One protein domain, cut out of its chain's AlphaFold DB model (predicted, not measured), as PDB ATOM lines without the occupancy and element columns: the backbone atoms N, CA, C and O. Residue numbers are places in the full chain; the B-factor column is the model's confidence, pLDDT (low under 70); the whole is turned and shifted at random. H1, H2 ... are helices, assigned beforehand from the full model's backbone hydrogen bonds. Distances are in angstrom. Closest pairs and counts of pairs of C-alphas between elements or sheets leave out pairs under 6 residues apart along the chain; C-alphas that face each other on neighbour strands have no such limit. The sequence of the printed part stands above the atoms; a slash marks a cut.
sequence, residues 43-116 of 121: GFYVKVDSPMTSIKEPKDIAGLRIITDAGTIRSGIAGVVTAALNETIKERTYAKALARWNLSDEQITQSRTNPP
ATOM      1  N   GLY A  43     -44.164 -16.790  39.307       65.44
ATOM      2  CA  GLY A  43     -44.698 -17.249  40.581       65.44
ATOM      3  C   GLY A  43     -45.828 -18.239  40.358       65.44
ATOM      4  O   GLY A  43     -46.468 -18.243  39.304       65.44
ATOM      5  N   PHE A  44     -46.061 -19.088  41.352       74.94
ATOM      6  CA  PHE A  44     -47.266 -19.899  41.407       74.94
ATOM      7  C   PHE A  44     -48.405 -19.048  41.951       74.94
ATOM      8  O   PHE A  44     -48.252 -18.374  42.968       74.94
ATOM      9  N   TYR A  45     -49.548 -19.109  41.283       72.25
ATOM     10  CA  TYR A  45     -50.782 -18.524  41.782       72.25
ATOM     11  C   TYR A  45     -51.679 -19.646  42.289       72.25
ATOM     12  O   TYR A  45     -51.839 -20.675  41.629       72.25
ATOM     13  N   VAL A  46     -52.260 -19.439  43.463       81.50
ATOM     14  CA  VAL A  46     -53.260 -20.323  44.067       81.50
ATOM     15  C   VAL A  46     -54.543 -19.531  44.302       81.50
ATOM     16  O   VAL A  46     -54.538 -18.300  44.272       81.50
ATOM     17  N   LYS A  47     -55.663 -20.228  44.516       80.38
ATOM     18  CA  LYS A  47     -56.894 -19.564  44.960       80.38
ATOM     19  C   LYS A  47     -56.685 -18.930  46.337       80.38
ATOM     20  O   LYS A  47     -55.917 -19.448  47.140       80.38
ATOM     21  N   VAL A  48     -57.400 -17.840  46.611       84.25
ATOM     22  CA  VAL A  48     -57.305 -17.101  47.883       84.25
ATOM     23  C   VAL A  48     -57.665 -17.952  49.109       84.25
ATOM     24  O   VAL A  48     -57.141 -17.721  50.189       84.25
ATOM     25  N   ASP A  49     -58.523 -18.956  48.933       88.56
ATOM     26  CA  ASP A  49     -58.959 -19.912  49.955       88.56
ATOM     27  C   ASP A  49     -58.130 -21.211  49.959       88.56
ATOM     28  O   ASP A  49     -58.492 -22.189  50.612       88.56
ATOM     29  N   SER A  50     -57.017 -21.248  49.219       85.19
ATOM     30  CA  SER A  50     -56.153 -22.422  49.177       85.19
ATOM     31  C   SER A  50     -55.450 -22.633  50.522       85.19
ATOM     32  O   SER A  50     -54.919 -21.678  51.088       85.19
ATOM     33  N   PRO A  51     -55.331 -23.885  51.006       84.25
ATOM     34  CA  PRO A  51     -54.479 -24.190  52.155       84.25
ATOM     35  C   PRO A  51     -52.983 -23.966  51.862       84.25
ATOM     36  O   PRO A  51     -52.169 -23.965  52.783       84.25
ATOM     37  N   MET A  52     -52.602 -23.781  50.592       81.62
ATOM     38  CA  MET A  52     -51.229 -23.504  50.179       81.62
ATOM     39  C   MET A  52     -50.880 -22.034  50.408       81.62
ATOM     40  O   MET A  52     -51.262 -21.167  49.629       81.62
ATOM     41  N   THR A  53     -50.102 -21.759  51.454       83.06
ATOM     42  CA  THR A  53     -49.663 -20.396  51.804       83.06
ATOM     43  C   THR A  53     -48.218 -20.094  51.397       83.06
ATOM     44  O   THR A  53     -47.823 -18.932  51.356       83.06
ATOM     45  N   SER A  54     -47.414 -21.114  51.078       83.12
ATOM     46  CA  SER A  54     -46.014 -20.964  50.668       83.12
ATOM     47  C   SER A  54     -45.552 -22.157  49.830       83.12
ATOM     48  O   SER A  54     -45.934 -23.290  50.104       83.12
ATOM     49  N   ILE A  55     -44.673 -21.905  48.855       79.94
ATOM     50  CA  ILE A  55     -43.955 -22.924  48.071       79.94
ATOM     51  C   ILE A  55     -42.470 -22.575  48.149       79.94
ATOM     52  O   ILE A  55     -42.061 -21.524  47.654       79.94
ATOM     53  N   LYS A  56     -41.675 -23.411  48.815       78.31
ATOM     54  CA  LYS A  56     -40.237 -23.191  49.048       78.31
ATOM     55  C   LYS A  56     -39.382 -24.219  48.325       78.31
ATOM     56  O   LYS A  56     -38.250 -23.925  47.953       78.31
ATOM     57  N   GLU A  57     -39.921 -25.411  48.120       74.00
ATOM     58  CA  GLU A  57     -39.197 -26.546  47.566       74.00
ATOM     59  C   GLU A  57     -40.109 -27.418  46.689       74.00
ATOM     60  O   GLU A  57     -41.333 -27.373  46.825       74.00
ATOM     61  N   PRO A  58     -39.545 -28.233  45.777       69.62
ATOM     62  CA  PRO A  58     -40.345 -29.038  44.853       69.62
ATOM     63  C   PRO A  58     -41.365 -29.966  45.530       69.62
ATOM     64  O   PRO A  58     -42.433 -30.196  44.966       69.62
ATOM     65  N   LYS A  59     -41.071 -30.475  46.737       72.94
ATOM     66  CA  LYS A  59     -41.983 -31.363  47.476       72.94
ATOM     67  C   LYS A  59     -43.284 -30.681  47.904       72.94
ATOM     68  O   LYS A  59     -44.297 -31.361  48.013       72.94
ATOM     69  N   ASP A  60     -43.285 -29.356  48.065       77.88
ATOM     70  CA  ASP A  60     -44.477 -28.598  48.475       77.88
ATOM     71  C   ASP A  60     -45.576 -28.631  47.405       77.88
ATOM     72  O   ASP A  60     -46.748 -28.413  47.696       77.88
ATOM     73  N   ILE A  61     -45.199 -28.896  46.153       74.94
ATOM     74  CA  ILE A  61     -46.122 -28.970  45.017       74.94
ATOM     75  C   ILE A  61     -46.139 -30.347  44.354       74.94
ATOM     76  O   ILE A  61     -46.796 -30.532  43.324       74.94
ATOM     77  N   ALA A  62     -45.434 -31.324  44.927       72.44
ATOM     78  CA  ALA A  62     -45.465 -32.696  44.449       72.44
ATOM     79  C   ALA A  62     -46.889 -33.260  44.576       72.44
ATOM     80  O   ALA A  62     -47.578 -33.059  45.573       72.44
ATOM     81  N   GLY A  63     -47.363 -33.931  43.525       69.88
ATOM     82  CA  GLY A  63     -48.726 -34.469  43.467       69.88
ATOM     83  C   GLY A  63     -49.832 -33.438  43.198       69.88
ATOM     84  O   GLY A  63     -50.974 -33.841  42.969       69.88
ATOM     85  N   LEU A  64     -49.530 -32.133  43.159       78.19
ATOM     86  CA  LEU A  64     -50.497 -31.107  42.761       78.19
ATOM     87  C   LEU A  64     -50.612 -31.000  41.234       78.19
ATOM     88  O   LEU A  64     -49.664 -31.235  40.483       78.19
ATOM     89  N   ARG A  65     -51.791 -30.585  40.755       71.62
ATOM     90  CA  ARG A  65     -52.017 -30.284  39.336       71.62
ATOM     91  C   ARG A  65     -51.557 -28.859  39.026       71.62
ATOM     92  O   ARG A  65     -52.166 -27.901  39.494       71.62
ATOM     93  N   ILE A  66     -50.528 -28.727  38.192       71.56
ATOM     94  CA  ILE A  66     -49.968 -27.439  37.757       71.56
ATOM     95  C   ILE A  66     -50.442 -27.142  36.327       71.56
ATOM     96  O   ILE A  66     -50.321 -27.989  35.443       71.56
ATOM     97  N   ILE A  67     -50.990 -25.944  36.098       67.81
ATOM     98  CA  ILE A  67     -51.477 -25.474  34.789       67.81
ATOM     99  C   ILE A  67     -50.646 -24.268  34.356       67.81
ATOM    100  O   ILE A  67     -50.154 -23.507  35.184       67.81
ATOM    101  N   THR A  68     -50.461 -24.115  33.050       62.50
ATOM    102  CA  THR A  68     -49.619 -23.082  32.465       62.50
ATOM    103  C   THR A  68     -49.939 -22.880  30.988       62.50
ATOM    104  O   THR A  68     -50.344 -23.827  30.316       62.50
ATOM    105  N   ASP A  69     -49.643 -21.691  30.466       53.56
ATOM    106  CA  ASP A  69     -49.779 -21.408  29.039       53.56
ATOM    107  C   ASP A  69     -48.670 -22.068  28.202       53.56
ATOM    108  O   ASP A  69     -47.507 -22.196  28.627       53.56
ATOM    109  N   ALA A  70     -49.050 -22.503  27.000       51.97
ATOM    110  CA  ALA A  70     -48.150 -23.052  25.989       51.97
ATOM    111  C   ALA A  70     -47.253 -21.948  25.385       51.97
ATOM    112  O   ALA A  70     -47.613 -20.775  25.379       51.97
ATOM    113  N   GLY A  71     -46.059 -22.305  24.897       50.00
ATOM    114  CA  GLY A  71     -45.196 -21.384  24.133       50.00
ATOM    115  C   GLY A  71     -44.402 -20.343  24.941       50.00
ATOM    116  O   GLY A  71     -43.640 -19.563  24.363       50.00
ATOM    117  N   THR A  72     -44.519 -20.336  26.272       53.28
ATOM    118  CA  THR A  72     -43.692 -19.497  27.151       53.28
ATOM    119  C   THR A  72     -42.403 -20.231  27.535       53.28
ATOM    120  O   THR A  72     -42.421 -21.378  27.981       53.28
ATOM    121  N   ILE A  73     -41.256 -19.573  27.352       46.91
ATOM    122  CA  ILE A  73     -39.944 -20.047  27.824       46.91
ATOM    123  C   ILE A  73     -39.985 -20.129  29.348       46.91
ATOM    124  O   ILE A  73     -39.880 -19.118  30.037       46.91
ATOM    125  N   ARG A  74     -40.165 -21.336  29.878       55.16
ATOM    126  CA  ARG A  74     -40.246 -21.576  31.321       55.16
ATOM    127  C   ARG A  74     -39.149 -22.538  31.748       55.16
ATOM    128  O   ARG A  74     -39.421 -23.671  32.136       55.16
ATOM    129  N   SER A  75     -37.901 -22.069  31.696       52.44
ATOM    130  CA  SER A  75     -36.745 -22.828  32.201       52.44
ATOM    131  C   SER A  75     -36.885 -23.169  33.693       52.44
ATOM    132  O   SER A  75     -36.446 -24.234  34.112       52.44
ATOM    133  N   GLY A  76     -37.572 -22.328  34.479       56.50
ATOM    134  CA  GLY A  76     -37.795 -22.561  35.911       56.50
ATOM    135  C   GLY A  76     -38.830 -23.645  36.240       56.50
ATOM    136  O   GLY A  76     -38.602 -24.459  37.130       56.50
ATOM    137  N   ILE A  77     -39.958 -23.710  35.519       62.88
ATOM    138  CA  ILE A  77     -41.021 -24.690  35.822       62.88
ATOM    139  C   ILE A  77     -40.657 -26.084  35.319       62.88
ATOM    140  O   ILE A  77     -40.998 -27.062  35.975       62.88
ATOM    141  N   ALA A  78     -39.942 -26.196  34.196       66.69
ATOM    142  CA  ALA A  78     -39.546 -27.499  33.670       66.69
ATOM    143  C   ALA A  78     -38.713 -28.292  34.692       66.69
ATOM    144  O   ALA A  78     -39.029 -29.449  34.955       66.69
ATOM    145  N   GLY A  79     -37.745 -27.642  35.351       69.81
ATOM    146  CA  GLY A  79     -36.947 -28.270  36.407       69.81
ATOM    147  C   GLY A  79     -37.785 -28.709  37.609       69.81
ATOM    148  O   GLY A  79     -37.615 -29.818  38.113       69.81
ATOM    149  N   VAL A  80     -38.744 -27.883  38.030       69.12
ATOM    150  CA  VAL A  80     -39.649 -28.197  39.146       69.12
ATOM    151  C   VAL A  80     -40.588 -29.361  38.806       69.12
ATOM    152  O   VAL A  80     -40.752 -30.274  39.612       69.12
ATOM    153  N   VAL A  81     -41.157 -29.384  37.598       73.06
ATOM    154  CA  VAL A  81     -41.993 -30.493  37.110       73.06
ATOM    155  C   VAL A  81     -41.166 -31.771  36.973       73.06
ATOM    156  O   VAL A  81     -41.621 -32.838  37.376       73.06
ATOM    157  N   THR A  82     -39.934 -31.674  36.467       76.25
ATOM    158  CA  THR A  82     -38.988 -32.796  36.428       76.25
ATOM    159  C   THR A  82     -38.709 -33.339  37.833       76.25
ATOM    160  O   THR A  82     -38.743 -34.554  38.023       76.25
ATOM    161  N   ALA A  83     -38.469 -32.476  38.823       77.88
ATOM    162  CA  ALA A  83     -38.235 -32.891  40.206       77.88
ATOM    163  C   ALA A  83     -39.468 -33.577  40.819       77.88
ATOM    164  O   ALA A  83     -39.348 -34.684  41.339       77.88
ATOM    165  N   ALA A  84     -40.653 -32.975  40.683       77.06
ATOM    166  CA  ALA A  84     -41.903 -33.552  41.179       77.06
ATOM    167  C   ALA A  84     -42.204 -34.918  40.537       77.06
ATOM    168  O   ALA A  84     -42.551 -35.867  41.238       77.06
ATOM    169  N   LEU A  85     -42.012 -35.057  39.219       77.81
ATOM    170  CA  LEU A  85     -42.168 -36.341  38.529       77.81
ATOM    171  C   LEU A  85     -41.190 -37.395  39.061       77.81
ATOM    172  O   LEU A  85     -41.601 -38.525  39.316       77.81
ATOM    173  N   ASN A  86     -39.922 -37.034  39.273       83.69
ATOM    174  CA  ASN A  86     -38.925 -37.954  39.822       83.69
ATOM    175  C   ASN A  86     -39.260 -38.422  41.250       83.69
ATOM    176  O   ASN A  86     -39.059 -39.601  41.546       83.69
ATOM    177  N   GLU A  87     -39.839 -37.571  42.103       81.88
ATOM    178  CA  GLU A  87     -40.353 -38.021  43.409       81.88
ATOM    179  C   GLU A  87     -41.508 -39.023  43.244       81.88
ATOM    180  O   GLU A  87     -41.477 -40.105  43.826       81.88
ATOM    181  N   THR A  88     -42.476 -38.763  42.355       77.88
ATOM    182  CA  THR A  88     -43.581 -39.723  42.121       77.88
ATOM    183  C   THR A  88     -43.126 -41.050  41.498       77.88
ATOM    184  O   THR A  88     -43.729 -42.102  41.742       77.88
ATOM    185  N   ILE A  89     -42.045 -41.033  40.708       78.88
ATOM    186  CA  ILE A  89     -41.380 -42.239  40.194       78.88
ATOM    187  C   ILE A  89     -40.810 -43.052  41.361       78.88
ATOM    188  O   ILE A  89     -41.064 -44.258  41.455       78.88
ATOM    189  N   LYS A  90     -40.091 -42.392  42.276       83.56
ATOM    190  CA  LYS A  90     -39.483 -43.007  43.464       83.56
ATOM    191  C   LYS A  90     -40.531 -43.594  44.412       83.56
ATOM    192  O   LYS A  90     -40.376 -44.723  44.872       83.56
ATOM    193  N   GLU A  91     -41.626 -42.877  44.640       84.06
ATOM    194  CA  GLU A  91     -42.737 -43.302  45.504       84.06
ATOM    195  C   GLU A  91     -43.663 -44.351  44.860       84.06
ATOM    196  O   GLU A  91     -44.644 -44.780  45.471       84.06
ATOM    197  N   ARG A  92     -43.378 -44.784  43.621       83.75
ATOM    198  CA  ARG A  92     -44.190 -45.733  42.828       83.75
ATOM    199  C   ARG A  92     -45.620 -45.255  42.540       83.75
ATOM    200  O   ARG A  92     -46.410 -46.007  41.965       83.75
ATOM    201  N   THR A  93     -45.969 -44.018  42.881       80.50
ATOM    202  CA  THR A  93     -47.276 -43.415  42.577       80.50
ATOM    203  C   THR A  93     -47.435 -43.175  41.076       80.50
ATOM    204  O   THR A  93     -48.506 -43.435  40.529       80.50
ATOM    205  N   TYR A  94     -46.346 -42.832  40.383       79.19
ATOM    206  CA  TYR A  94     -46.283 -42.769  38.919       79.19
ATOM    207  C   TYR A  94     -46.648 -44.103  38.243       79.19
ATOM    208  O   TYR A  94     -47.470 -44.132  37.331       79.19
ATOM    209  N   ALA A  95     -46.113 -45.226  38.737       76.94
ATOM    210  CA  ALA A  95     -46.400 -46.550  38.178       76.94
ATOM    211  C   ALA A  95     -47.889 -46.922  38.311       76.94
ATOM    212  O   ALA A  95     -48.489 -47.467  37.387       76.94
ATOM    213  N   LYS A  96     -48.515 -46.568  39.443       78.56
ATOM    214  CA  LYS A  96     -49.959 -46.763  39.657       78.56
ATOM    215  C   LYS A  96     -50.800 -45.929  38.685       78.56
ATOM    216  O   LYS A  96     -51.826 -46.409  38.206       78.56
ATOM    217  N   ALA A  97     -50.370 -44.701  38.392       72.62
ATOM    218  CA  ALA A  97     -51.050 -43.826  37.439       72.62
ATOM    219  C   ALA A  97     -50.987 -44.378  36.003       72.62
ATOM    220  O   ALA A  97     -52.014 -44.415  35.330       72.62
ATOM    221  N   LEU A  98     -49.828 -44.880  35.562       69.44
ATOM    222  CA  LEU A  98     -49.690 -45.504  34.240       69.44
ATOM    223  C   LEU A  98     -50.517 -46.783  34.102       69.44
ATOM    224  O   LEU A  98     -51.200 -46.961  33.096       69.44
ATOM    225  N   ALA A  99     -50.519 -47.637  35.130       82.12
ATOM    226  CA  ALA A  99     -51.318 -48.860  35.132       82.12
ATOM    227  C   ALA A  99     -52.820 -48.561  35.007       82.12
ATOM    228  O   ALA A  99     -53.524 -49.227  34.251       82.12
ATOM    229  N   ARG A 100     -53.311 -47.513  35.685       78.88
ATOM    230  CA  ARG A 100     -54.706 -47.054  35.569       78.88
ATOM    231  C   ARG A 100     -55.089 -46.677  34.133       78.88
ATOM    232  O   ARG A 100     -56.260 -46.790  33.781       78.88
ATOM    233  N   TRP A 101     -54.135 -46.207  33.337       70.31
ATOM    234  CA  TRP A 101     -54.358 -45.766  31.959       70.31
ATOM    235  C   TRP A 101     -53.861 -46.755  30.902       70.31
ATOM    236  O   TRP A 101     -53.911 -46.434  29.722       70.31
ATOM    237  N   ASN A 102     -53.432 -47.959  31.300       82.31
ATOM    238  CA  ASN A 102     -52.865 -48.968  30.400       82.31
ATOM    239  C   ASN A 102     -51.636 -48.468  29.607       82.31
ATOM    240  O   ASN A 102     -51.440 -48.840  28.456       82.31
ATOM    241  N   LEU A 103     -50.812 -47.621  30.236       72.50
ATOM    242  CA  LEU A 103     -49.595 -47.021  29.665       72.50
ATOM    243  C   LEU A 103     -48.319 -47.536  30.351       72.50
ATOM    244  O   LEU A 103     -47.295 -46.857  30.374       72.50
ATOM    245  N   SER A 104     -48.377 -48.710  30.980       76.25
ATOM    246  CA  SER A 104     -47.247 -49.265  31.739       76.25
ATOM    247  C   SER A 104     -45.993 -49.467  30.880       76.25
ATOM    248  O   SER A 104     -44.887 -49.305  31.386       76.25
ATOM    249  N   ASP A 105     -46.157 -49.757  29.587       76.25
ATOM    250  CA  ASP A 105     -45.048 -49.970  28.646       76.25
ATOM    251  C   ASP A 105     -44.298 -48.671  28.293       76.25
ATOM    252  O   ASP A 105     -43.150 -48.711  27.857       76.25
ATOM    253  N   GLU A 106     -44.908 -47.506  28.536       77.81
ATOM    254  CA  GLU A 106     -44.306 -46.183  28.314       77.81
ATOM    255  C   GLU A 106     -43.565 -45.654  29.556       77.81
ATOM    256  O   GLU A 106     -43.153 -44.490  29.616       77.81
ATOM    257  N   GLN A 107     -43.408 -46.490  30.587       76.19
ATOM    258  CA  GLN A 107     -42.804 -46.082  31.844       76.19
ATOM    259  C   GLN A 107     -41.327 -45.709  31.676       76.19
ATOM    260  O   GLN A 107     -40.496 -46.514  31.259       76.19
ATOM    261  N   ILE A 108     -40.968 -44.502  32.118       79.75
ATOM    262  CA  ILE A 108     -39.569 -44.078  32.229       79.75
ATOM    263  C   ILE A 108     -39.066 -44.218  33.667       79.75
ATOM    264  O   ILE A 108     -39.806 -44.037  34.635       79.75
ATOM    265  N   THR A 109     -37.776 -44.508  33.822       79.50
ATOM    266  CA  THR A 109     -37.125 -44.610  35.140       79.50
ATOM    267  C   THR A 109     -36.705 -43.256  35.706       79.50
ATOM    268  O   THR A 109     -36.423 -43.154  36.898       79.50
ATOM    269  N   GLN A 110     -36.657 -42.216  34.869       80.62
ATOM    270  CA  GLN A 110     -36.258 -40.869  35.260       80.62
ATOM    271  C   GLN A 110     -36.844 -39.828  34.297       80.62
ATOM    272  O   GLN A 110     -36.654 -39.922  33.085       80.62
ATOM    273  N   SER A 111     -37.483 -38.792  34.839       79.50
ATOM    274  CA  SER A 111     -37.863 -37.592  34.089       79.50
ATOM    275  C   SER A 111     -36.662 -36.655  33.923       79.50
ATOM    276  O   SER A 111     -35.836 -36.518  34.832       79.50
ATOM    277  N   ARG A 112     -36.567 -35.980  32.771       74.38
ATOM    278  CA  ARG A 112     -35.515 -35.000  32.459       74.38
ATOM    279  C   ARG A 112     -36.133 -33.751  31.841       74.38
ATOM    280  O   ARG A 112     -37.084 -33.847  31.074       74.38
ATOM    281  N   THR A 113     -35.569 -32.586  32.144       73.44
ATOM    282  CA  THR A 113     -35.868 -31.354  31.405       73.44
ATOM    283  C   THR A 113     -35.128 -31.399  30.069       73.44
ATOM    284  O   THR A 113     -33.930 -31.665  30.059       73.44
ATOM    285  N   ASN A 114     -35.832 -31.144  28.960       61.75
ATOM    286  CA  ASN A 114     -35.293 -31.202  27.593       61.75
ATOM    287  C   ASN A 114     -34.503 -32.499  27.302       61.75
ATOM    288  O   ASN A 114     -33.312 -32.429  26.982       61.75
ATOM    289  N   PRO A 115     -35.117 -33.693  27.439       63.06
ATOM    290  CA  PRO A 115     -34.437 -34.929  27.084       63.06
ATOM    291  C   PRO A 115     -34.078 -34.908  25.587       63.06
ATOM    292  O   PRO A 115     -34.850 -34.370  24.788       63.06
ATOM    293  N   PRO A 116     -32.934 -35.491  25.181       56.50
ATOM    294  CA  PRO A 116     -32.652 -35.710  23.767       56.50
ATOM    295  C   PRO A 116     -33.830 -36.454  23.128       56.50
ATOM    296  O   PRO A 116     -34.424 -37.327  23.763       56.50
TER     297      PRO A 116
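Overview. This is residues 43 to 116 of the 121 residues of the protein "PBPb domain-containing protein" of Mesorhizobium sp. Root172 (UniProt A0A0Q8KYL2). Little regular structure is here: one longer helix, H2, makes a corner with H3 at its end, tiny H1 packs on H2, and residues 69 to 74 stick out. The 74 printed residues, with H1, H2 and H3 in order and no named strand, are all helix by class, though named elements hold only 28. It is only just loose, close to compact: radius of gyration of the C-alphas 13.8 A, spans 39 by 28 by 20 A.

Arrangement. Past residues 43 to 57, find H1, residues 58 to 61; it touches H2, residues 75 to 90, at that helix's residues 80 to 87 alone, closest at the C-alphas of Pro 58 and Val 80, 5.8 A. With residues 85 to 89 alone, H2 only just touches H3, residues 93 to 100, only at the corner, with 3 pairs of C-alphas within 8 A, closest Thr 88 and Tyr 94, 5.2 A; they stand about perpendicular, 78 degrees. H1 and H3 are apart. Every O i to N i+4 pair is within hydrogen-bond range in H3, 10 of 12 in H2; H1 is too short for one.

Along the chain. Find C-alpha 58 at (-40.345, -29.038, 44.853), where H1 begins; H2 runs 23.3 A, and H3, 10.8 A, ends at C-alpha 100 at (-54.706, -47.054, 35.569).

Size, cuts and confidence. The printed part has no cut; its farthest C-alphas, Asp 49 and Pro 116, are 40.3 A apart. The link H1 to H2 is long. Confidence is low, under 70, in 21 residues, among them 67 to 80.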